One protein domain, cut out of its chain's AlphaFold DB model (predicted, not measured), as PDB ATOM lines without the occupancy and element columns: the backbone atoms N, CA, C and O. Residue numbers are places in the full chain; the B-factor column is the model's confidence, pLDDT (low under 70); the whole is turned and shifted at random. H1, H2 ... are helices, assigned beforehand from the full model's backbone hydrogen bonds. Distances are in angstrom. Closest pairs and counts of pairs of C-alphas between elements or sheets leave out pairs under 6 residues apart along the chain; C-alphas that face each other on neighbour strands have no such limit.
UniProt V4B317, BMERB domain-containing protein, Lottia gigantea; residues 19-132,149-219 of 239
ATOM      1  N   MET A  19     227.599 221.659 212.865       58.88
ATOM      2  CA  MET A  19     226.966 222.576 211.905       58.88
ATOM      3  C   MET A  19     225.744 221.945 211.224       58.88
ATOM      4  O   MET A  19     224.734 222.627 211.037       58.88
ATOM      5  N   ASP A  20     225.805 220.652 210.901       61.75
ATOM      6  CA  ASP A  20     224.705 219.915 210.270       61.75
ATOM      7  C   ASP A  20     223.499 219.765 211.216       61.75
ATOM      8  O   ASP A  20     222.365 220.051 210.817       61.75
ATOM      9  N   LEU A  21     223.737 219.450 212.498       62.59
ATOM     10  CA  LEU A  21     222.698 219.394 213.537       62.59
ATOM     11  C   LEU A  21     222.033 220.761 213.781       62.59
ATOM     12  O   LEU A  21     220.814 220.843 213.954       62.59
ATOM     13  N   ASP A  22     222.807 221.850 213.755       71.75
ATOM     14  CA  ASP A  22     222.282 223.208 213.937       71.75
ATOM     15  C   ASP A  22     221.491 223.686 212.696       71.75
ATOM     16  O   ASP A  22     220.483 224.397 212.801       71.75
ATOM     17  N   GLY A  23     221.876 223.223 211.502       77.56
ATOM     18  CA  GLY A  23     221.108 223.372 210.265       77.56
ATOM     19  C   GLY A  23     219.771 222.624 210.300       77.56
ATOM     20  O   GLY A  23     218.732 223.199 209.946       77.56
ATOM     21  N   ASP A  24     219.761 221.379 210.776       77.00
ATOM     22  CA  ASP A  24     218.549 220.566 210.918       77.00
ATOM     23  C   ASP A  24     217.593 221.097 211.982       77.00
ATOM     24  O   ASP A  24     216.392 221.218 211.721       77.00
ATOM     25  N   ALA A  25     218.104 221.547 213.127       81.31
ATOM     26  CA  ALA A  25     217.293 222.194 214.154       81.31
ATOM     27  C   ALA A  25     216.618 223.476 213.630       81.31
ATOM     28  O   ALA A  25     215.437 223.730 213.900       81.31
ATOM     29  N   ARG A  26     217.320 224.287 212.823       84.25
ATOM     30  CA  ARG A  26     216.738 225.477 212.173       84.25
ATOM     31  C   ARG A  26     215.674 225.100 211.139       84.25
ATOM     32  O   ARG A  26     214.634 225.765 211.082       84.25
ATOM     33  N   ARG A  27     215.890 224.046 210.341       85.25
ATOM     34  CA  ARG A  27     214.893 223.511 209.392       85.25
ATOM     35  C   ARG A  27     213.645 223.002 210.121       85.25
ATOM     36  O   ARG A  27     212.538 223.379 209.734       85.25
ATOM     37  N   ALA A  28     213.805 222.243 211.204       83.50
ATOM     38  CA  ALA A  28     212.710 221.740 212.035       83.50
ATOM     39  C   ALA A  28     211.884 222.879 212.657       83.50
ATOM     40  O   ALA A  28     210.661 222.906 212.518       83.50
ATOM     41  N   ARG A  29     212.538 223.901 213.229       86.81
ATOM     42  CA  ARG A  29     211.855 225.096 213.765       86.81
ATOM     43  C   ARG A  29     211.065 225.852 212.694       86.81
ATOM     44  O   ARG A  29     209.970 226.339 212.973       86.81
ATOM     45  N   ARG A  30     211.590 225.970 211.467       89.00
ATOM     46  CA  ARG A  30     210.868 226.597 210.342       89.00
ATOM     47  C   ARG A  30     209.634 225.786 209.938       89.00
ATOM     48  O   ARG A  30     208.578 226.380 209.746       89.00
ATOM     49  N   ARG A  31     209.749 224.453 209.865       85.88
ATOM     50  CA  ARG A  31     208.616 223.552 209.588       85.88
ATOM     51  C   ARG A  31     207.537 223.666 210.666       85.88
ATOM     52  O   ARG A  31     206.381 223.883 210.324       85.88
ATOM     53  N   GLN A  32     207.916 223.649 211.944       86.12
ATOM     54  CA  GLN A  32     206.968 223.795 213.052       86.12
ATOM     55  C   GLN A  32     206.226 225.136 213.004       86.12
ATOM     56  O   GLN A  32     205.005 225.188 213.139       86.12
ATOM     57  N   LYS A  33     206.940 226.234 212.727       90.25
ATOM     58  CA  LYS A  33     206.315 227.554 212.537       90.25
ATOM     59  C   LYS A  33     205.342 227.576 211.355       90.25
ATOM     60  O   LYS A  33     204.301 228.221 211.452       90.25
ATOM     61  N   ALA A  34     205.663 226.894 210.255       90.06
ATOM     62  CA  ALA A  34     204.775 226.794 209.101       90.06
ATOM     63  C   ALA A  34     203.495 226.008 209.430       90.06
ATOM     64  O   ALA A  34     202.411 226.458 209.070       90.06
ATOM     65  N   ILE A  35     203.608 224.903 210.177       87.31
ATOM     66  CA  ILE A  35     202.464 224.103 210.644       87.31
ATOM     67  C   ILE A  35     201.541 224.948 211.529       87.31
ATOM     68  O   ILE A  35     200.351 225.045 211.241       87.31
ATOM     69  N   ILE A  36     202.089 225.640 212.534       89.38
ATOM     70  CA  ILE A  36     201.307 226.507 213.435       89.38
ATOM     71  C   ILE A  36     200.616 227.629 212.655       89.38
ATOM     72  O   ILE A  36     199.446 227.937 212.884       89.38
ATOM     73  N   LYS A  37     201.324 228.255 211.706       93.00
ATOM     74  CA  LYS A  37     200.735 229.289 210.848       93.00
ATOM     75  C   LYS A  37     199.573 228.724 210.029       93.00
ATOM     76  O   LYS A  37     198.530 229.364 209.947       93.00
ATOM     77  N   GLN A  38     199.737 227.536 209.452       89.50
ATOM     78  CA  GLN A  38     198.689 226.881 208.677       89.50
ATOM     79  C   GLN A  38     197.477 226.516 209.544       89.50
ATOM     80  O   GLN A  38     196.347 226.748 209.124       89.50
ATOM     81  N   GLN A  39     197.698 226.006 210.758       87.81
ATOM     82  CA  GLN A  39     196.632 225.698 211.717       87.81
ATOM     83  C   GLN A  39     195.801 226.940 212.042       87.81
ATOM     84  O   GLN A  39     194.583 226.898 211.896       87.81
ATOM     85  N   LYS A  40     196.455 228.065 212.367       91.81
ATOM     86  CA  LYS A  40     195.766 229.339 212.632       91.81
ATOM     87  C   LYS A  40     194.958 229.832 211.435       91.81
ATOM     88  O   LYS A  40     193.846 230.318 211.600       91.81
ATOM     89  N   LEU A  41     195.495 229.702 210.221       93.81
ATOM     90  CA  LEU A  41     194.763 230.074 209.008       93.81
ATOM     91  C   LEU A  41     193.535 229.184 208.788       93.81
ATOM     92  O   LEU A  41     192.484 229.685 208.399       93.81
ATOM     93  N   ASN A  42     193.656 227.879 209.030       83.50
ATOM     94  CA  ASN A  42     192.541 226.944 208.896       83.50
ATOM     95  C   ASN A  42     191.462 227.206 209.956       83.50
ATOM     96  O   ASN A  42     190.283 227.214 209.623       83.50
ATOM     97  N   GLU A  43     191.853 227.492 211.195       91.19
ATOM     98  CA  GLU A  43     190.939 227.895 212.268       91.19
ATOM     99  C   GLU A  43     190.189 229.187 211.916       91.19
ATOM    100  O   GLU A  43     188.964 229.221 211.951       91.19
ATOM    101  N   GLN A  44     190.894 230.219 211.442       94.19
ATOM    102  CA  GLN A  44     190.261 231.456 210.968       94.19
ATOM    103  C   GLN A  44     189.315 231.236 209.781       94.19
ATOM    104  O   GLN A  44     188.315 231.940 209.647       94.19
ATOM    105  N   LYS A  45     189.624 230.294 208.882       89.31
ATOM    106  CA  LYS A  45     188.711 229.920 207.792       89.31
ATOM    107  C   LYS A  45     187.443 229.267 208.332       89.31
ATOM    108  O   LYS A  45     186.368 229.677 207.908       89.31
ATOM    109  N   ARG A  46     187.561 228.327 209.279       89.12
ATOM    110  CA  ARG A  46     186.399 227.686 209.912       89.12
ATOM    111  C   ARG A  46     185.524 228.698 210.642       89.12
ATOM    112  O   ARG A  46     184.322 228.704 210.433       89.12
ATOM    113  N   LEU A  47     186.123 229.619 211.399       95.00
ATOM    114  CA  LEU A  47     185.379 230.683 212.084       95.00
ATOM    115  C   LEU A  47     184.596 231.569 211.108       95.00
ATOM    116  O   LEU A  47     183.421 231.834 211.331       95.00
ATOM    117  N   ARG A  48     185.219 231.992 210.000       93.94
ATOM    118  CA  ARG A  48     184.521 232.781 208.970       93.94
ATOM    119  C   ARG A  48     183.397 231.999 208.298       93.94
ATOM    120  O   ARG A  48     182.350 232.568 208.024       93.94
ATOM    121  N   MET A  49     183.612 230.713 208.040       83.31
ATOM    122  CA  MET A  49     182.585 229.846 207.470       83.31
ATOM    123  C   MET A  49     181.405 229.674 208.433       83.31
ATOM    124  O   MET A  49     180.268 229.803 208.004       83.31
ATOM    125  N   ALA A  50     181.665 229.482 209.730       93.38
ATOM    126  CA  ALA A  50     180.624 229.387 210.753       93.38
ATOM    127  C   ALA A  50     179.785 230.669 210.828       93.38
ATOM    128  O   ALA A  50     178.564 230.605 210.888       93.38
ATOM    129  N   GLN A  51     180.438 231.834 210.778       96.94
ATOM    130  CA  GLN A  51     179.750 233.126 210.765       96.94
ATOM    131  C   GLN A  51     178.862 233.299 209.531       96.94
ATOM    132  O   GLN A  51     177.738 233.776 209.656       96.94
ATOM    133  N   GLU A  52     179.341 232.909 208.349       92.56
ATOM    134  CA  GLU A  52     178.538 232.996 207.128       92.56
ATOM    135  C   GLU A  52     177.355 232.020 207.149       92.56
ATOM    136  O   GLU A  52     176.251 232.412 206.787       92.56
ATOM    137  N   LEU A  53     177.554 230.786 207.621       87.31
ATOM    138  CA  LEU A  53     176.467 229.816 207.780       87.31
ATOM    139  C   LEU A  53     175.399 230.325 208.751       87.31
ATOM    140  O   LEU A  53     174.213 230.263 208.440       87.31
ATOM    141  N   GLN A  54     175.817 230.888 209.887       96.81
ATOM    142  CA  GLN A  54     174.910 231.484 210.865       96.81
ATOM    143  C   GLN A  54     174.093 232.625 210.249       96.81
ATOM    144  O   GLN A  54     172.872 232.658 210.373       96.81
ATOM    145  N   ARG A  55     174.757 233.524 209.516       97.69
ATOM    146  CA  ARG A  55     174.100 234.626 208.806       97.69
ATOM    147  C   ARG A  55     173.061 234.113 207.802       97.69
ATOM    148  O   ARG A  55     171.970 234.663 207.720       97.69
ATOM    149  N   GLN A  56     173.383 233.064 207.043       96.75
ATOM    150  CA  GLN A  56     172.459 232.470 206.069       96.75
ATOM    151  C   GLN A  56     171.268 231.766 206.734       96.75
ATOM    152  O   GLN A  56     170.160 231.833 206.204       96.75
ATOM    153  N   LEU A  57     171.468 231.127 207.891       93.69
ATOM    154  CA  LEU A  57     170.376 230.554 208.686       93.69
ATOM    155  C   LEU A  57     169.425 231.646 209.194       93.69
ATOM    156  O   LEU A  57     168.214 231.516 209.051       93.69
ATOM    157  N   GLU A  58     169.955 232.769 209.677       97.06
ATOM    158  CA  GLU A  58     169.138 233.922 210.081       97.06
ATOM    159  C   GLU A  58     168.337 234.502 208.901       97.06
ATOM    160  O   GLU A  58     167.156 234.822 209.038       97.06
ATOM    161  N   GLU A  59     168.934 234.590 207.705       97.31
ATOM    162  CA  GLU A  59     168.210 234.994 206.489       97.31
ATOM    163  C   GLU A  59     167.079 234.023 206.127       97.31
ATOM    164  O   GLU A  59     166.020 234.447 205.657       97.31
ATOM    165  N   VAL A  60     167.295 232.722 206.327       94.19
ATOM    166  CA  VAL A  60     166.269 231.694 206.137       94.19
ATOM    167  C   VAL A  60     165.120 231.882 207.122       94.19
ATOM    168  O   VAL A  60     163.970 231.879 206.688       94.19
ATOM    169  N   GLU A  61     165.404 232.109 208.406       94.00
ATOM    170  CA  GLU A  61     164.376 232.344 209.428       94.00
ATOM    171  C   GLU A  61     163.503 233.562 209.099       94.00
ATOM    172  O   GLU A  61     162.279 233.519 209.247       94.00
ATOM    173  N   VAL A  62     164.113 234.654 208.623       97.75
ATOM    174  CA  VAL A  62     163.369 235.847 208.187       97.75
ATOM    175  C   VAL A  62     162.469 235.512 206.997       97.75
ATOM    176  O   VAL A  62     161.273 235.798 207.037       97.75
ATOM    177  N   LYS A  63     163.000 234.832 205.974       95.69
ATOM    178  CA  LYS A  63     162.208 234.420 204.802       95.69
ATOM    179  C   LYS A  63     161.070 233.468 205.162       95.69
ATOM    180  O   LYS A  63     160.004 233.544 204.558       95.69
ATOM    181  N   GLN A  64     161.264 232.567 206.125       92.81
ATOM    182  CA  GLN A  64     160.195 231.685 206.593       92.81
ATOM    183  C   GLN A  64     159.037 232.484 207.187       92.81
ATOM    184  O   GLN A  64     157.893 232.238 206.806       92.81
ATOM    185  N   LYS A  65     159.329 233.484 208.028       94.94
ATOM    186  CA  LYS A  65     158.311 234.381 208.596       94.94
ATOM    187  C   LYS A  65     157.559 235.147 207.508       94.94
ATOM    188  O   LYS A  65     156.333 235.135 207.496       94.94
ATOM    189  N   GLU A  66     158.268 235.722 206.537       96.06
ATOM    190  CA  GLU A  66     157.647 236.424 205.401       96.06
ATOM    191  C   GLU A  66     156.724 235.502 204.579       96.06
ATOM    192  O   GLU A  66     155.613 235.882 204.198       96.06
ATOM    193  N   LEU A  67     157.155 234.261 204.318       93.06
ATOM    194  CA  LEU A  67     156.353 233.261 203.604       93.06
ATOM    195  C   LEU A  67     155.167 232.748 204.429       93.06
ATOM    196  O   LEU A  67     154.154 232.334 203.862       93.06
ATOM    197  N   GLU A  68     155.278 232.716 205.754       92.12
ATOM    198  CA  GLU A  68     154.170 232.406 206.654       92.12
ATOM    199  C   GLU A  68     153.118 233.504 206.652       92.12
ATOM    200  O   GLU A  68     151.946 233.195 206.449       92.12
ATOM    201  N   GLU A  69     153.523 234.766 206.777       95.06
ATOM    202  CA  GLU A  69     152.617 235.915 206.722       95.06
ATOM    203  C   GLU A  69     151.876 235.987 205.380       95.06
ATOM    204  O   GLU A  69     150.643 236.054 205.356       95.06
ATOM    205  N   ARG A  70     152.598 235.868 204.253       94.38
ATOM    206  CA  ARG A  70     151.981 235.767 202.916       94.38
ATOM    207  C   ARG A  70     151.045 234.562 202.812       94.38
ATOM    208  O   ARG A  70     149.960 234.674 202.246       94.38
ATOM    209  N   GLY A  71     151.440 233.419 203.373       91.62
ATOM    210  CA  GLY A  71     150.631 232.200 203.394       91.62
ATOM    211  C   GLY A  71     149.308 232.362 204.138       91.62
ATOM    212  O   GLY A  71     148.276 231.927 203.633       91.62
ATOM    213  N   ILE A  72     149.326 233.027 205.296       92.44
ATOM    214  CA  ILE A  72     148.120 233.331 206.077       92.44
ATOM    215  C   ILE A  72     147.177 234.225 205.270       92.44
ATOM    216  O   ILE A  72     145.972 233.971 205.243       92.44
ATOM    217  N   GLN A  73     147.712 235.245 204.592       91.94
ATOM    218  CA  GLN A  73     146.910 236.154 203.774       91.94
ATOM    219  C   GLN A  73     146.243 235.418 202.603       91.94
ATOM    220  O   GLN A  73     145.028 235.496 202.450       91.94
ATOM    221  N   VAL A  74     147.004 234.619 201.846       89.06
ATOM    222  CA  VAL A  74     146.460 233.833 200.724       89.06
ATOM    223  C   VAL A  74     145.428 232.806 201.194       89.06
ATOM    224  O   VAL A  74     144.410 232.607 200.534       89.06
ATOM    225  N   GLU A  75     145.638 232.162 202.347       88.62
ATOM    226  CA  GLU A  75     144.646 231.241 202.911       88.62
ATOM    227  C   GLU A  75     143.356 231.965 203.311       88.62
ATOM    228  O   GLU A  75     142.258 231.452 203.073       88.62
ATOM    229  N   LYS A  76     143.475 233.151 203.914       90.75
ATOM    230  CA  LYS A  76     142.328 233.982 204.272       90.75
ATOM    231  C   LYS A  76     141.540 234.381 203.024       90.75
ATOM    232  O   LYS A  76     140.331 234.157 202.986       90.75
ATOM    233  N   ASP A  77     142.224 234.867 201.995       87.88
ATOM    234  CA  ASP A  77     141.593 235.303 200.749       87.88
ATOM    235  C   ASP A  77     140.894 234.132 200.044       87.88
ATOM    236  O   ASP A  77     139.735 234.259 199.665       87.88
ATOM    237  N   LEU A  78     141.516 232.945 199.989       84.50
ATOM    238  CA  LEU A  78     140.898 231.721 199.451       84.50
ATOM    239  C   LEU A  78     139.638 231.274 200.214       84.50
ATOM    240  O   LEU A  78     138.754 230.631 199.638       84.50
ATOM    241  N   ARG A  79     139.549 231.561 201.520       84.75
ATOM    242  CA  ARG A  79     138.351 231.268 202.327       84.75
ATOM    243  C   ARG A  79     137.221 232.257 202.052       84.75
ATOM    244  O   ARG A  79     136.063 231.853 202.135       84.75
ATOM    245  N   GLU A  80     137.550 233.509 201.744       85.00
ATOM    246  CA  GLU A  80     136.591 234.593 201.502       85.00
ATOM    247  C   GLU A  80     136.080 234.624 200.049       85.00
ATOM    248  O   GLU A  80     134.886 234.833 199.835       85.00
ATOM    249  N   SER A  81     136.939 234.367 199.055       73.75
ATOM    250  CA  SER A  81     136.595 234.392 197.620       73.75
ATOM    251  C   SER A  81     136.022 233.073 197.086       73.75
ATOM    252  O   SER A  81     135.356 233.057 196.050       73.75
ATOM    253  N   GLY A  82     136.223 231.966 197.808       63.47
ATOM    254  CA  GLY A  82     135.891 230.618 197.347       63.47
ATOM    255  C   GLY A  82     136.988 230.018 196.455       63.47
ATOM    256  O   GLY A  82     137.730 230.715 195.775       63.47
ATOM    257  N   LYS A  83     137.098 228.683 196.447       63.44
ATOM    258  CA  LYS A  83     138.213 227.904 195.852       63.44
ATOM    259  C   LYS A  83     138.378 227.996 194.317       63.44
ATOM    260  O   LYS A  83     139.179 227.239 193.771       63.44
ATOM    261  N   ASP A  84     137.629 228.858 193.635       65.88
ATOM    262  CA  ASP A  84     137.589 228.950 192.168       65.88
ATOM    263  C   ASP A  84     138.382 230.143 191.598       65.88
ATOM    264  O   ASP A  84     138.434 230.314 190.380       65.88
ATOM    265  N   ASP A  85     139.042 230.940 192.445       77.50
ATOM    266  CA  ASP A  85     139.956 231.991 191.992       77.50
ATOM    267  C   ASP A  85     141.299 231.386 191.535       77.50
ATOM    268  O   ASP A  85     142.137 230.945 192.333       77.50
ATOM    269  N   ALA A  86     141.479 231.322 190.213       79.94
ATOM    270  CA  ALA A  86     142.653 230.738 189.574       79.94
ATOM    271  C   ALA A  86     143.955 231.482 189.921       79.94
ATOM    272  O   ALA A  86     145.004 230.839 190.017       79.94
ATOM    273  N   ASP A  87     143.886 232.795 190.156       81.31
ATOM    274  CA  ASP A  87     145.056 233.621 190.455       81.31
ATOM    275  C   ASP A  87     145.527 233.382 191.897       81.31
ATOM    276  O   ASP A  87     146.716 233.156 192.136       81.31
ATOM    277  N   LEU A  88     144.593 233.300 192.855       82.06
ATOM    278  CA  LEU A  88     144.907 232.940 194.246       82.06
ATOM    279  C   LEU A  88     145.465 231.518 194.367       82.06
ATOM    280  O   LEU A  88     146.398 231.274 195.135       82.06
ATOM    281  N   MET A  89     144.934 230.569 193.593       82.50
ATOM    282  CA  MET A  89     145.477 229.208 193.557       82.50
ATOM    283  C   MET A  89     146.895 229.172 192.980       82.50
ATOM    284  O   MET A  89     147.737 228.426 193.485       82.50
ATOM    285  N   GLN A  90     147.186 229.974 191.953       84.00
ATOM    286  CA  GLN A  90     148.534 230.090 191.397       84.00
ATOM    287  C   GLN A  90     149.516 230.685 192.418       84.00
ATOM    288  O   GLN A  90     150.616 230.148 192.579       84.00
ATOM    289  N   GLU A  91     149.115 231.728 193.146       86.50
ATOM    290  CA  GLU A  91     149.930 232.319 194.214       86.50
ATOM    291  C   GLU A  91     150.166 231.328 195.362       86.50
ATOM    292  O   GLU A  91     151.284 231.189 195.857       86.50
ATOM    293  N   TRP A  92     149.151 230.544 195.730       86.56
ATOM    294  CA  TRP A  92     149.301 229.467 196.705       86.56
ATOM    295  C   TRP A  92     150.312 228.398 196.253       86.56
ATOM    296  O   TRP A  92     151.161 227.979 197.043       86.56
ATOM    297  N   PHE A  93     150.290 227.981 194.979       81.50
ATOM    298  CA  PHE A  93     151.296 227.054 194.440       81.50
ATOM    299  C   PHE A  93     152.711 227.641 194.484       81.50
ATOM    300  O   PHE A  93     153.655 226.918 194.824       81.50
ATOM    301  N   ASN A  94     152.859 228.932 194.177       85.62
ATOM    302  CA  ASN A  94     154.142 229.632 194.259       85.62
ATOM    303  C   ASN A  94     154.655 229.653 195.704       85.62
ATOM    304  O   ASN A  94     155.788 229.244 195.953       85.62
ATOM    305  N   LEU A  95     153.801 229.996 196.672       87.12
ATOM    306  CA  LEU A  95     154.143 229.982 198.097       87.12
ATOM    307  C   LEU A  95     154.575 228.600 198.589       87.12
ATOM    308  O   LEU A  95     155.571 228.475 199.302       87.12
ATOM    309  N   VAL A  96     153.861 227.542 198.198       84.56
ATOM    310  CA  VAL A  96     154.239 226.163 198.544       84.56
ATOM    311  C   VAL A  96     155.599 225.803 197.938       84.56
ATOM    312  O   VAL A  96     156.412 225.147 198.599       84.56
ATOM    313  N   HIS A  97     155.871 226.223 196.702       83.44
ATOM    314  CA  HIS A  97     157.155 225.993 196.044       83.44
ATOM    315  C   HIS A  97     158.305 226.757 196.721       83.44
ATOM    316  O   HIS A  97     159.353 226.168 197.002       83.44
ATOM    317  N   GLU A  98     158.095 228.035 197.041       86.88
ATOM    318  CA  GLU A  98     159.046 228.883 197.764       86.88
ATOM    319  C   GLU A  98     159.346 228.300 199.150       86.88
ATOM    320  O   GLU A  98     160.515 228.073 199.468       86.88
ATOM    321  N   LYS A  99     158.323 227.923 199.932       85.69
ATOM    322  CA  LYS A  99     158.509 227.265 201.238       85.69
ATOM    323  C   LYS A  99     159.316 225.974 201.128       85.69
ATOM    324  O   LYS A  99     160.255 225.774 201.893       85.69
ATOM    325  N   ASN A 100     159.002 225.114 200.157       83.94
ATOM    326  CA  ASN A 100     159.769 223.884 199.937       83.94
ATOM    327  C   ASN A 100     161.235 224.167 199.577       83.94
ATOM    328  O   ASN A 100     162.120 223.412 199.974       83.94
ATOM    329  N   THR A 101     161.499 225.235 198.827       87.50
ATOM    330  CA  THR A 101     162.863 225.641 198.465       87.50
ATOM    331  C   THR A 101     163.629 226.137 199.687       87.50
ATOM    332  O   THR A 101     164.767 225.724 199.896       87.50
ATOM    333  N   ILE A 102     162.995 226.958 200.527       87.06
ATOM    334  CA  ILE A 102     163.599 227.474 201.758       87.06
ATOM    335  C   ILE A 102     163.911 226.348 202.745       87.06
ATOM    336  O   ILE A 102     165.034 226.283 203.227       87.06
ATOM    337  N   VAL A 103     162.987 225.411 202.974       85.38
ATOM    338  CA  VAL A 103     163.217 224.258 203.872       85.38
ATOM    339  C   VAL A 103     164.382 223.383 203.391       85.38
ATOM    340  O   VAL A 103     165.198 222.909 204.182       85.38
ATOM    341  N   ARG A 104     164.506 223.177 202.074       84.75
ATOM    342  CA  ARG A 104     165.646 222.444 201.497       84.75
ATOM    343  C   ARG A 104     166.959 223.200 201.679       84.75
ATOM    344  O   ARG A 104     167.977 222.580 201.974       84.75
ATOM    345  N   PHE A 105     166.940 224.516 201.489       85.06
ATOM    346  CA  PHE A 105     168.119 225.349 201.688       85.06
ATOM    347  C   PHE A 105     168.552 225.350 203.162       85.06
ATOM    348  O   PHE A 105     169.721 225.105 203.436       85.06
ATOM    349  N   GLU A 106     167.613 225.486 204.099       85.81
ATOM    350  CA  GLU A 106     167.850 225.337 205.541       85.81
ATOM    351  C   GLU A 106     168.506 223.994 205.880       85.81
ATOM    352  O   GLU A 106     169.548 223.954 206.528       85.81
ATOM    353  N   SER A 107     167.947 222.891 205.372       86.12
ATOM    354  CA  SER A 107     168.485 221.542 205.599       86.12
ATOM    355  C   SER A 107     169.930 221.426 205.096       86.12
ATOM    356  O   SER A 107     170.796 220.893 205.788       86.12
ATOM    357  N   SER A 108     170.225 222.001 203.924       85.38
ATOM    358  CA  SER A 108     171.590 222.065 203.391       85.38
ATOM    359  C   SER A 108     172.534 222.861 204.298       85.38
ATOM    360  O   SER A 108     173.678 222.445 204.484       85.38
ATOM    361  N   LEU A 109     172.086 223.990 204.855       85.31
ATOM    362  CA  LEU A 109     172.884 224.796 205.785       85.31
ATOM    363  C   LEU A 109     173.140 224.052 207.097       85.31
ATOM    364  O   LEU A 109     174.262 224.074 207.597       85.31
ATOM    365  N   MET A 110     172.142 223.335 207.619       86.44
ATOM    366  CA  MET A 110     172.281 222.520 208.828       86.44
ATOM    367  C   MET A 110     173.311 221.401 208.649       86.44
ATOM    368  O   MET A 110     174.119 221.151 209.546       86.44
ATOM    369  N   ILE A 111     173.344 220.760 207.478       84.75
ATOM    370  CA  ILE A 111     174.355 219.742 207.166       84.75
ATOM    371  C   ILE A 111     175.752 220.365 207.069       84.75
ATOM    372  O   ILE A 111     176.696 219.820 207.640       84.75
ATOM    373  N   GLN A 112     175.891 221.522 206.414       83.38
ATOM    374  CA  GLN A 112     177.169 222.244 206.340       83.38
ATOM    375  C   GLN A 112     177.663 222.689 207.722       83.38
ATOM    376  O   GLN A 112     178.848 222.550 208.027       83.38
ATOM    377  N   ALA A 113     176.764 223.179 208.578       86.12
ATOM    378  CA  ALA A 113     177.083 223.528 209.957       86.12
ATOM    379  C   ALA A 113     177.580 222.299 210.726       86.12
ATOM    380  O   ALA A 113     178.623 222.354 211.382       86.12
ATOM    381  N   ARG A 114     176.897 221.158 210.574       87.94
ATOM    382  CA  ARG A 114     177.299 219.914 211.227       87.94
ATOM    383  C   ARG A 114     178.639 219.385 210.717       87.94
ATOM    384  O   ARG A 114     179.455 218.939 211.520       87.94
ATOM    385  N   GLU A 115     178.904 219.454 209.415       85.81
ATOM    386  CA  GLU A 115     180.215 219.100 208.860       85.81
ATOM    387  C   GLU A 115     181.317 219.993 209.443       85.81
ATOM    388  O   GLU A 115     182.347 219.486 209.891       85.81
ATOM    389  N   LEU A 116     181.079 221.304 209.526       85.50
ATOM    390  CA  LEU A 116     182.040 222.257 210.074       85.50
ATOM    391  C   LEU A 116     182.366 221.985 211.555       85.50
ATOM    392  O   LEU A 116     183.530 222.073 211.957       85.50
ATOM    393  N   GLU A 117     181.371 221.607 212.363       90.38
ATOM    394  CA  GLU A 117     181.571 221.167 213.751       90.38
ATOM    395  C   GLU A 117     182.465 219.923 213.838       90.38
ATOM    396  O   GLU A 117     183.359 219.846 214.691       90.38
ATOM    397  N   LEU A 118     182.239 218.946 212.953       88.94
ATOM    398  CA  LEU A 118     183.026 217.715 212.890       88.94
ATOM    399  C   LEU A 118     184.461 217.989 212.442       88.94
ATOM    400  O   LEU A 118     185.391 217.449 213.038       88.94
ATOM    401  N   GLU A 119     184.671 218.867 211.460       87.69
ATOM    402  CA  GLU A 119     186.008 219.301 211.046       87.69
ATOM    403  C   GLU A 119     186.767 219.990 212.182       87.69
ATOM    404  O   GLU A 119     187.967 219.769 212.372       87.69
ATOM    405  N   ASP A 120     186.077 220.817 212.965       90.69
ATOM    406  CA  ASP A 120     186.674 221.504 214.101       90.69
ATOM    407  C   ASP A 120     187.003 220.539 215.251       90.69
ATOM    408  O   ASP A 120     188.096 220.595 215.828       90.69
ATOM    409  N   ARG A 121     186.118 219.570 215.530       92.50
ATOM    410  CA  ARG A 121     186.397 218.472 216.470       92.50
ATOM    411  C   ARG A 121     187.581 217.625 216.005       92.50
ATOM    412  O   ARG A 121     188.497 217.386 216.793       92.50
ATOM    413  N   GLN A 122     187.609 217.234 214.733       91.75
ATOM    414  CA  GLN A 122     188.713 216.492 214.126       91.75
ATOM    415  C   GLN A 122     190.034 217.264 214.246       91.75
ATOM    416  O   GLN A 122     191.067 216.673 214.564       91.75
ATOM    417  N   ALA A 123     190.028 218.581 214.020       89.50
ATOM    418  CA  ALA A 123     191.218 219.417 214.154       89.50
ATOM    419  C   ALA A 123     191.740 219.457 215.601       89.50
ATOM    420  O   ALA A 123     192.947 219.321 215.812       89.50
ATOM    421  N   ARG A 124     190.849 219.593 216.596       92.94
ATOM    422  CA  ARG A 124     191.214 219.546 218.024       92.94
ATOM    423  C   ARG A 124     191.834 218.206 218.416       92.94
ATOM    424  O   ARG A 124     192.914 218.200 219.001       92.94
ATOM    425  N   LEU A 125     191.189 217.096 218.053       92.69
ATOM    426  CA  LEU A 125     191.672 215.745 218.359       92.69
ATOM    427  C   LEU A 125     193.036 215.468 217.713       92.69
ATOM    428  O   LEU A 125     193.940 214.955 218.366       92.69
ATOM    429  N   ASN A 126     193.235 215.884 216.458       91.06
ATOM    430  CA  ASN A 126     194.527 215.742 215.783       91.06
ATOM    431  C   ASN A 126     195.642 216.567 216.436       91.06
ATOM    432  O   ASN A 126     196.783 216.113 216.486       91.06
ATOM    433  N   ASN A 127     195.345 217.782 216.902       90.44
ATOM    434  CA  ASN A 127     196.329 218.593 217.617       90.44
ATOM    435  C   ASN A 127     196.694 217.943 218.954       90.44
ATOM    436  O   ASN A 127     197.878 217.779 219.232       90.44
ATOM    437  N   LEU A 128     195.694 217.486 219.713       92.12
ATOM    438  CA  LEU A 128     195.906 216.774 220.971       92.12
ATOM    439  C   LEU A 128     196.776 215.524 220.772       92.12
ATOM    440  O   LEU A 128     197.746 215.326 221.501       92.12
ATOM    441  N   LEU A 129     196.483 214.721 219.744       91.00
ATOM    442  CA  LEU A 129     197.269 213.535 219.409       91.00
ATOM    443  C   LEU A 129     198.718 213.894 219.044       91.00
ATOM    444  O   LEU A 129     199.648 213.230 219.489       91.00
ATOM    445  N   ARG A 130     198.935 214.959 218.258       87.50
ATOM    446  CA  ARG A 130     200.286 215.434 217.902       87.50
ATOM    447  C   ARG A 130     201.075 215.891 219.124       87.50
ATOM    448  O   ARG A 130     202.254 215.563 219.217       87.50
ATOM    449  N   ASP A 131     200.437 216.620 220.034       87.12
ATOM    450  CA  ASP A 131     201.075 217.101 221.258       87.12
ATOM    451  C   ASP A 131     201.475 215.921 222.154       87.12
ATOM    452  O   ASP A 131     202.610 215.874 222.627       87.12
ATOM    453  N   ARG A 132     200.605 214.911 222.300       84.56
ATOM    454  CA  ARG A 132     200.902 213.673 223.041       84.56
ATOM    455  C   ARG A 132     202.042 212.870 222.415       84.56
ATOM    456  O   ARG A 132     203.009 212.558 223.101       84.56
ATOM    457  N   LYS A 149     194.999 205.841 222.225       92.19
ATOM    458  CA  LYS A 149     193.920 205.001 221.677       92.19
ATOM    459  C   LYS A 149     192.549 205.657 221.816       92.19
ATOM    460  O   LYS A 149     191.822 205.711 220.832       92.19
ATOM    461  N   LYS A 150     192.217 206.229 222.980       94.69
ATOM    462  CA  LYS A 150     190.937 206.939 223.177       94.69
ATOM    463  C   LYS A 150     190.763 208.090 222.185       94.69
ATOM    464  O   LYS A 150     189.684 208.262 221.626       94.69
ATOM    465  N   ILE A 151     191.827 208.855 221.921       92.38
ATOM    466  CA  ILE A 151     191.790 209.946 220.934       92.38
ATOM    467  C   ILE A 151     191.551 209.399 219.518       92.38
ATOM    468  O   ILE A 151     190.811 210.005 218.739       92.38
ATOM    469  N   LEU A 152     192.161 208.262 219.173       93.06
ATOM    470  CA  LEU A 152     191.948 207.591 217.887       93.06
ATOM    471  C   LEU A 152     190.521 207.047 217.746       93.06
ATOM    472  O   LEU A 152     189.916 207.225 216.690       93.06
ATOM    473  N   ASP A 153     189.960 206.460 218.802       95.75
ATOM    474  CA  ASP A 153     188.574 205.983 218.817       95.75
ATOM    475  C   ASP A 153     187.586 207.141 218.610       95.75
ATOM    476  O   ASP A 153     186.646 207.038 217.821       95.75
ATOM    477  N   GLU A 154     187.824 208.290 219.245       94.88
ATOM    478  CA  GLU A 154     187.026 209.494 219.003       94.88
ATOM    479  C   GLU A 154     187.175 210.034 217.572       94.88
ATOM    480  O   GLU A 154     186.199 210.506 216.987       94.88
ATOM    481  N   LEU A 155     188.374 209.967 216.982       92.44
ATOM    482  CA  LEU A 155     188.582 210.337 215.578       92.44
ATOM    483  C   LEU A 155     187.802 209.417 214.631       92.44
ATOM    484  O   LEU A 155     187.234 209.911 213.656       92.44
ATOM    485  N   LEU A 156     187.732 208.114 214.921       94.19
ATOM    486  CA  LEU A 156     186.921 207.162 214.156       94.19
ATOM    487  C   LEU A 156     185.429 207.499 214.243       94.19
ATOM    488  O   LEU A 156     184.765 207.543 213.210       94.19
ATOM    489  N   GLN A 157     184.924 207.838 215.433       93.81
ATOM    490  CA  GLN A 157     183.535 208.290 215.593       93.81
ATOM    491  C   GLN A 157     183.235 209.547 214.768       93.81
ATOM    492  O   GLN A 157     182.149 209.678 214.210       93.81
ATOM    493  N   VAL A 158     184.183 210.486 214.667       85.12
ATOM    494  CA  VAL A 158     184.009 211.677 213.822       85.12
ATOM    495  C   VAL A 158     183.903 211.301 212.342       85.12
ATOM    496  O   VAL A 158     183.070 211.870 211.639       85.12
ATOM    497  N   VAL A 159     184.707 210.346 211.866       88.00
ATOM    498  CA  VAL A 159     184.624 209.850 210.480       88.00
ATOM    499  C   VAL A 159     183.277 209.176 210.226       88.00
ATOM    500  O   VAL A 159     182.602 209.531 209.267       88.00
ATOM    501  N   GLU A 160     182.831 208.304 211.128       91.25
ATOM    502  CA  GLU A 160     181.527 207.640 211.022       91.25
ATOM    503  C   GLU A 160     180.364 208.651 210.996       91.25
ATOM    504  O   GLU A 160     179.437 208.536 210.193       91.25
ATOM    505  N   GLN A 161     180.439 209.705 211.816       89.31
ATOM    506  CA  GLN A 161     179.458 210.793 211.793       89.31
ATOM    507  C   GLN A 161     179.455 211.544 210.455       89.31
ATOM    508  O   GLN A 161     178.382 211.907 209.973       89.31
ATOM    509  N   ARG A 162     180.618 211.760 209.824       86.38
ATOM    510  CA  ARG A 162     180.691 212.359 208.479       86.38
ATOM    511  C   ARG A 162     180.112 211.433 207.414       86.38
ATOM    512  O   ARG A 162     179.370 211.907 206.559       86.38
ATOM    513  N   ASP A 163     180.389 210.136 207.490       83.75
ATOM    514  CA  ASP A 163     179.836 209.148 206.558       83.75
ATOM    515  C   ASP A 163     178.302 209.105 206.641       83.75
ATOM    516  O   ASP A 163     177.617 209.062 205.616       83.75
ATOM    517  N   SER A 164     177.742 209.227 207.848       89.06
ATOM    518  CA  SER A 164     176.296 209.372 208.048       89.06
ATOM    519  C   SER A 164     175.733 210.655 207.418       89.06
ATOM    520  O   SER A 164     174.670 210.598 206.796       89.06
ATOM    521  N   LEU A 165     176.434 211.795 207.505       82.19
ATOM    522  CA  LEU A 165     176.017 213.034 206.826       82.19
ATOM    523  C   LEU A 165     175.998 212.871 205.302       82.19
ATOM    524  O   LEU A 165     175.055 213.316 204.651       82.19
ATOM    525  N   VAL A 166     177.009 212.211 204.733       79.69
ATOM    526  CA  VAL A 166     177.068 211.927 203.289       79.69
ATOM    527  C   VAL A 166     175.904 211.032 202.861       79.69
ATOM    528  O   VAL A 166     175.288 211.285 201.826       79.69
ATOM    529  N   ALA A 167     175.564 210.020 203.663       81.44
ATOM    530  CA  ALA A 167     174.416 209.159 203.399       81.44
ATOM    531  C   ALA A 167     173.088 209.939 203.414       81.44
ATOM    532  O   ALA A 167     172.287 209.781 202.494       81.44
ATOM    533  N   MET A 168     172.885 210.826 204.399       78.62
ATOM    534  CA  MET A 168     171.696 211.688 204.460       78.62
ATOM    535  C   MET A 168     171.611 212.643 203.258       78.62
ATOM    536  O   MET A 168     170.543 212.788 202.670       78.62
ATOM    537  N   LEU A 169     172.730 213.237 202.824       74.94
ATOM    538  CA  LEU A 169     172.765 214.085 201.623       74.94
ATOM    539  C   LEU A 169     172.378 213.324 200.348       74.94
ATOM    540  O   LEU A 169     171.694 213.869 199.477       74.94
ATOM    541  N   GLU A 170     172.823 212.075 200.214       75.12
ATOM    542  CA  GLU A 170     172.471 211.240 199.066       75.12
ATOM    543  C   GLU A 170     170.986 210.846 199.094       75.12
ATOM    544  O   GLU A 170     170.318 210.887 198.057       75.12
ATOM    545  N   GLU A 171     170.436 210.543 200.271       76.88
ATOM    546  CA  GLU A 171     169.000 210.318 200.451       76.88
ATOM    547  C   GLU A 171     168.180 211.563 200.078       76.88
ATOM    548  O   GLU A 171     167.241 211.473 199.277       76.88
ATOM    549  N   ASP A 172     168.581 212.743 200.554       75.62
ATOM    550  CA  ASP A 172     167.940 214.019 200.226       75.62
ATOM    551  C   ASP A 172     168.004 214.332 198.726       75.62
ATOM    552  O   ASP A 172     167.023 214.809 198.133       75.62
ATOM    553  N   ARG A 173     169.124 214.008 198.066       75.06
ATOM    554  CA  ARG A 173     169.278 214.133 196.609       75.06
ATOM    555  C   ARG A 173     168.285 213.241 195.867       75.06
ATOM    556  O   ARG A 173     167.614 213.700 194.937       75.06
ATOM    557  N   LEU A 174     168.165 211.976 196.267       72.88
ATOM    558  CA  LEU A 174     167.218 211.031 195.669       72.88
ATOM    559  C   LEU A 174     165.767 211.470 195.913       72.88
ATOM    560  O   LEU A 174     164.949 211.464 194.986       72.88
ATOM    561  N   SER A 175     165.468 211.943 197.122       73.94
ATOM    562  CA  SER A 175     164.170 212.507 197.496       73.94
ATOM    563  C   SER A 175     163.812 213.740 196.655       73.94
ATOM    564  O   SER A 175     162.693 213.840 196.142       73.94
ATOM    565  N   LEU A 176     164.760 214.655 196.401       69.62
ATOM    566  CA  LEU A 176     164.569 215.809 195.508       69.62
ATOM    567  C   LEU A 176     164.187 215.393 194.085       69.62
ATOM    568  O   LEU A 176     163.298 216.005 193.487       69.62
ATOM    569  N   ILE A 177     164.823 214.353 193.543       72.50
ATOM    570  CA  ILE A 177     164.521 213.847 192.198       72.50
ATOM    571  C   ILE A 177     163.088 213.311 192.144       72.50
ATOM    572  O   ILE A 177     162.342 213.631 191.214       72.50
ATOM    573  N   VAL A 178     162.678 212.523 193.141       61.56
ATOM    574  CA  VAL A 178     161.316 211.971 193.226       61.56
ATOM    575  C   VAL A 178     160.286 213.086 193.400       61.56
ATOM    576  O   VAL A 178     159.285 213.116 192.682       61.56
ATOM    577  N   PHE A 179     160.546 214.035 194.299       63.06
ATOM    578  CA  PHE A 179     159.670 215.176 194.545       63.06
ATOM    579  C   PHE A 179     159.513 216.048 193.301       63.06
ATOM    580  O   PHE A 179     158.388 216.335 192.914       63.06
ATOM    581  N   THR A 180     160.608 216.406 192.626       61.69
ATOM    582  CA  THR A 180     160.580 217.202 191.388       61.69
ATOM    583  C   THR A 180     159.802 216.485 190.289       61.69
ATOM    584  O   THR A 180     158.946 217.087 189.644       61.69
ATOM    585  N   LYS A 181     160.021 215.176 190.109       65.25
ATOM    586  CA  LYS A 181     159.242 214.365 189.161       65.25
ATOM    587  C   LYS A 181     157.751 214.378 189.497       65.25
ATOM    588  O   LYS A 181     156.929 214.572 188.605       65.25
ATOM    589  N   ARG A 182     157.399 214.215 190.775       64.81
ATOM    590  CA  ARG A 182     156.011 214.250 191.251       64.81
ATOM    591  C   ARG A 182     155.382 215.634 191.076       64.81
ATOM    592  O   ARG A 182     154.253 215.709 190.608       64.81
ATOM    593  N   ASN A 183     156.100 216.709 191.388       64.50
ATOM    594  CA  ASN A 183     155.609 218.082 191.248       64.50
ATOM    595  C   ASN A 183     155.414 218.473 189.780       64.50
ATOM    596  O   ASN A 183     154.365 219.000 189.420       64.50
ATOM    597  N   ASN A 184     156.357 218.115 188.904       64.25
ATOM    598  CA  ASN A 184     156.208 218.295 187.458       64.25
ATOM    599  C   ASN A 184     155.016 217.494 186.915       64.25
ATOM    600  O   ASN A 184     154.233 218.020 186.127       64.25
ATOM    601  N   TYR A 185     154.834 216.251 187.374       68.19
ATOM    602  CA  TYR A 185     153.671 215.436 187.021       68.19
ATOM    603  C   TYR A 185     152.354 216.071 187.491       68.19
ATOM    604  O   TYR A 185     151.414 216.158 186.704       68.19
ATOM    605  N   LEU A 186     152.277 216.548 188.741       67.38
ATOM    606  CA  LEU A 186     151.090 217.234 189.260       67.38
ATOM    607  C   LEU A 186     150.802 218.528 188.494       67.38
ATOM    608  O   LEU A 186     149.658 218.737 188.101       67.38
ATOM    609  N   SER A 187     151.813 219.355 188.222       65.62
ATOM    610  CA  SER A 187     151.662 220.589 187.439       65.62
ATOM    611  C   SER A 187     151.122 220.299 186.035       65.62
ATOM    612  O   SER A 187     150.155 220.922 185.599       65.62
ATOM    613  N   LEU A 188     151.679 219.294 185.350       67.88
ATOM    614  CA  LEU A 188     151.205 218.870 184.032       67.88
ATOM    615  C   LEU A 188     149.765 218.336 184.095       67.88
ATOM    616  O   LEU A 188     148.947 218.645 183.233       67.88
ATOM    617  N   LYS A 189     149.430 217.572 185.142       66.38
ATOM    618  CA  LYS A 189     148.087 217.016 185.340       66.38
ATOM    619  C   LYS A 189     147.046 218.094 185.642       66.38
ATOM    620  O   LYS A 189     145.951 218.015 185.102       66.38
ATOM    621  N   ILE A 190     147.386 219.108 186.437       67.38
ATOM    622  CA  ILE A 190     146.521 220.264 186.717       67.38
ATOM    623  C   ILE A 190     146.290 221.084 185.444       67.38
ATOM    624  O   ILE A 190     145.149 221.442 185.158       67.38
ATOM    625  N   LYS A 191     147.335 221.323 184.639       62.38
ATOM    626  CA  LYS A 191     147.216 221.994 183.331       62.38
ATOM    627  C   LYS A 191     146.324 221.217 182.353       62.38
ATOM    628  O   LYS A 191     145.492 221.809 181.680       62.38
ATOM    629  N   ASN A 192     146.439 219.890 182.318       64.31
ATOM    630  CA  ASN A 192     145.570 219.056 181.484       64.31
ATOM    631  C   ASN A 192     144.118 219.035 181.988       64.31
ATOM    632  O   ASN A 192     143.200 219.160 181.188       64.31
ATOM    633  N   LEU A 193     143.894 218.942 183.304       65.06
ATOM    634  CA  LEU A 193     142.554 218.995 183.907       65.06
ATOM    635  C   LEU A 193     141.861 220.347 183.684       65.06
ATOM    636  O   LEU A 193     140.655 220.391 183.452       65.06
ATOM    637  N   THR A 194     142.608 221.451 183.764       59.03
ATOM    638  CA  THR A 194     142.092 222.796 183.460       59.03
ATOM    639  C   THR A 194     141.772 222.945 181.975       59.03
ATOM    640  O   THR A 194     140.708 223.466 181.652       59.03
ATOM    641  N   PHE A 195     142.607 222.405 181.082       55.88
ATOM    642  CA  PHE A 195     142.321 222.345 179.647       55.88
ATOM    643  C   PHE A 195     141.057 221.522 179.334       55.88
ATOM    644  O   PHE A 195     140.163 222.008 178.645       55.88
ATOM    645  N   GLU A 196     140.923 220.317 179.899       51.25
ATOM    646  CA  GLU A 196     139.733 219.468 179.731       51.25
ATOM    647  C   GLU A 196     138.461 220.128 180.280       51.25
ATOM    648  O   GLU A 196     137.412 220.077 179.636       51.25
ATOM    649  N   ARG A 197     138.538 220.788 181.446       52.81
ATOM    650  CA  ARG A 197     137.414 221.565 181.993       52.81
ATOM    651  C   ARG A 197     137.024 222.734 181.095       52.81
ATOM    652  O   ARG A 197     135.832 222.957 180.916       52.81
ATOM    653  N   CYS A 198     137.995 223.459 180.541       45.06
ATOM    654  CA  CYS A 198     137.746 224.588 179.645       45.06
ATOM    655  C   CYS A 198     137.059 224.117 178.355       45.06
ATOM    656  O   CYS A 198     136.015 224.653 177.996       45.06
ATOM    657  N   PHE A 199     137.540 223.017 177.771       42.97
ATOM    658  CA  PHE A 199     136.937 222.393 176.592       42.97
ATOM    659  C   PHE A 199     135.507 221.885 176.844       42.97
ATOM    660  O   PHE A 199     134.615 222.053 176.014       42.97
ATOM    661  N   CYS A 200     135.249 221.280 178.009       50.41
ATOM    662  CA  CYS A 200     133.901 220.834 178.371       50.41
ATOM    663  C   CYS A 200     132.944 222.008 178.612       50.41
ATOM    664  O   CYS A 200     131.754 221.883 178.326       50.41
ATOM    665  N   ARG A 201     133.450 223.132 179.136       49.47
ATOM    666  CA  ARG A 201     132.668 224.348 179.364       49.47
ATOM    667  C   ARG A 201     132.323 225.043 178.049       49.47
ATOM    668  O   ARG A 201     131.148 225.305 177.834       49.47
ATOM    669  N   GLU A 202     133.290 225.220 177.148       46.47
ATOM    670  CA  GLU A 202     133.044 225.730 175.788       46.47
ATOM    671  C   GLU A 202     132.037 224.847 175.041       46.47
ATOM    672  O   GLU A 202     131.052 225.344 174.508       46.47
ATOM    673  N   SER A 203     132.190 223.517 175.092       46.72
ATOM    674  CA  SER A 203     131.238 222.602 174.447       46.72
ATOM    675  C   SER A 203     129.826 222.647 175.055       46.72
ATOM    676  O   SER A 203     128.853 222.361 174.353       46.72
ATOM    677  N   ALA A 204     129.692 222.956 176.346       56.75
ATOM    678  CA  ALA A 204     128.395 223.127 176.998       56.75
ATOM    679  C   ALA A 204     127.760 224.482 176.643       56.75
ATOM    680  O   ALA A 204     126.579 224.525 176.308       56.75
ATOM    681  N   GLU A 205     128.553 225.554 176.631       57.31
ATOM    682  CA  GLU A 205     128.128 226.899 176.231       57.31
ATOM    683  C   GLU A 205     127.699 226.939 174.750       57.31
ATOM    684  O   GLU A 205     126.673 227.540 174.424       57.31
ATOM    685  N   ASP A 206     128.391 226.205 173.873       59.59
ATOM    686  CA  ASP A 206     128.019 226.035 172.462       59.59
ATOM    687  C   ASP A 206     126.675 225.304 172.295       59.59
ATOM    688  O   ASP A 206     125.846 225.702 171.474       59.59
ATOM    689  N   LYS A 207     126.419 224.259 173.097       66.88
ATOM    690  CA  LYS A 207     125.147 223.507 173.082       66.88
ATOM    691  C   LYS A 207     123.975 224.326 173.613       66.88
ATOM    692  O   LYS A 207     122.862 224.198 173.099       66.88
ATOM    693  N   ASP A 208     124.210 225.157 174.622       70.62
ATOM    694  CA  ASP A 208     123.193 226.054 175.167       70.62
ATOM    695  C   ASP A 208     122.856 227.166 174.162       70.62
ATOM    696  O   ASP A 208     121.677 227.456 173.936       70.62
ATOM    697  N   LEU A 209     123.856 227.733 173.471       64.19
ATOM    698  CA  LEU A 209     123.625 228.665 172.363       64.19
ATOM    699  C   LEU A 209     122.861 228.006 171.209       64.19
ATOM    700  O   LEU A 209     121.947 228.622 170.660       64.19
ATOM    701  N   GLU A 210     123.207 226.770 170.846       67.25
ATOM    702  CA  GLU A 210     122.518 226.008 169.802       67.25
ATOM    703  C   GLU A 210     121.043 225.770 170.168       67.25
ATOM    704  O   GLU A 210     120.155 226.036 169.354       67.25
ATOM    705  N   GLN A 211     120.749 225.387 171.416       70.88
ATOM    706  CA  GLN A 211     119.373 225.256 171.914       70.88
ATOM    707  C   GLN A 211     118.610 226.587 171.917       70.88
ATOM    708  O   GLN A 211     117.452 226.630 171.492       70.88
ATOM    709  N   ILE A 212     119.238 227.685 172.353       68.88
ATOM    710  CA  ILE A 212     118.627 229.025 172.349       68.88
ATOM    711  C   ILE A 212     118.339 229.491 170.916       68.88
ATOM    712  O   ILE A 212     117.285 230.078 170.656       68.88
ATOM    713  N   MET A 213     119.255 229.237 169.978       66.25
ATOM    714  CA  MET A 213     119.084 229.578 168.565       66.25
ATOM    715  C   MET A 213     117.952 228.768 167.922       66.25
ATOM    716  O   MET A 213     117.090 229.361 167.268       66.25
ATOM    717  N   LEU A 214     117.880 227.459 168.186       69.56
ATOM    718  CA  LEU A 214     116.791 226.593 167.719       69.56
ATOM    719  C   LEU A 214     115.428 227.015 168.290       69.56
ATOM    720  O   LEU A 214     114.456 227.116 167.542       69.56
ATOM    721  N   ALA A 215     115.353 227.337 169.586       77.56
ATOM    722  CA  ALA A 215     114.122 227.801 170.236       77.56
ATOM    723  C   ALA A 215     113.622 229.149 169.687       77.56
ATOM    724  O   ALA A 215     112.420 229.408 169.663       77.56
ATOM    725  N   LYS A 216     114.537 230.004 169.209       77.62
ATOM    726  CA  LYS A 216     114.221 231.274 168.537       77.62
ATOM    727  C   LYS A 216     113.962 231.129 167.032       77.62
ATOM    728  O   LYS A 216     113.753 232.136 166.360       77.62
ATOM    729  N   GLY A 217     113.949 229.902 166.503       65.94
ATOM    730  CA  GLY A 217     113.644 229.616 165.098       65.94
ATOM    731  C   GLY A 217     114.799 229.876 164.127       65.94
ATOM    732  O   GLY A 217     114.571 229.938 162.920       65.94
ATOM    733  N   PHE A 218     116.035 230.017 164.616       55.38
ATOM    734  CA  PHE A 218     117.218 230.107 163.765       55.38
ATOM    735  C   PHE A 218     117.717 228.693 163.427       55.38
ATOM    736  O   PHE A 218     118.162 227.958 164.303       55.38
ATOM    737  N   ALA A 219     117.648 228.300 162.152       50.22
ATOM    738  CA  ALA A 219     118.193 227.028 161.676       50.22
ATOM    739  C   ALA A 219     119.633 227.212 161.176       50.22
ATOM    740  O   ALA A 219     119.875 227.917 160.192       50.22
TER     741      ALA A 219
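Overview. This is residues 19 to 132 and 149 to 219 of the 239 residues of the protein "BMERB domain-containing protein" of Lottia gigantea (UniProt V4B317). Reading from the first printed residue, you meet a long, slender rod of three helices: H1 and H2 make a long helical hairpin, and H3 runs alongside part of H2, so that H2 lies between H1 and H3. H3 is shifted lengthwise: its residues 188 to 209, and residues 211 to 217, of which 211 to 215 belong to H3, stick out at one end of the rod, while residues 19 to 38 of H1 stick out at the other. The printed part has 185 residues, with three named helices in the order H1, H2, H3 and no named strand; the class is all helix. The whole is extended, with a radius of gyration of the C-alphas of 31.0 A, and spans 123 by 31 by 29 A.

Along the chain. Find C-alpha 19 at (226.966, 222.576, 211.905); from there H1 runs through residues 19 to 81, 92.3 A from first to last C-alpha. After a link of 4 residues H2 begins at C-alpha 86, at (142.653, 230.738, 189.574), and runs through residues 86 to 132, 69.3 A from first to last C-alpha. After the cut, H3 takes residues 149 to 215; it is 97.6 A long and ends at C-alpha 215, at (114.122, 227.801, 170.236).

Arrangement. Begin with the hairpin: H1 and H2 touch, with the C-alphas of Leu 53 and Leu 109 the closest at 6.5 A. They run opposite ways at a shallow tilt of 21 degrees. Next look at H2 and H3, which touch through residues 111 to 129 of H2 and 151 to 165 of H3 alone. Their closest C-alphas, those of Leu 118 and Val 158, are 6.2 A apart. These two also run opposite ways, at a shallow tilt of 6 degrees. H1 and H3 are apart. In the backbones of H1, H2 and H3, every O i to N i+4 pair is within hydrogen-bond range.

Size, cuts and confidence. The two C-alphas farthest apart, those of Met 19 and Gly 217, are 122.8 A from each other. The link from H1 to H2 is tight. The link from H2 to H3 runs across the cut: residues 133 to 148 are not printed, and C-alphas 132 and 149 are 11.2 A apart. In the B-factor column, the mean pLDDT of the printed part is 80.8, and 45 residues are under 70, among them residues 82 to 84 and residues 178 to 207 of H3.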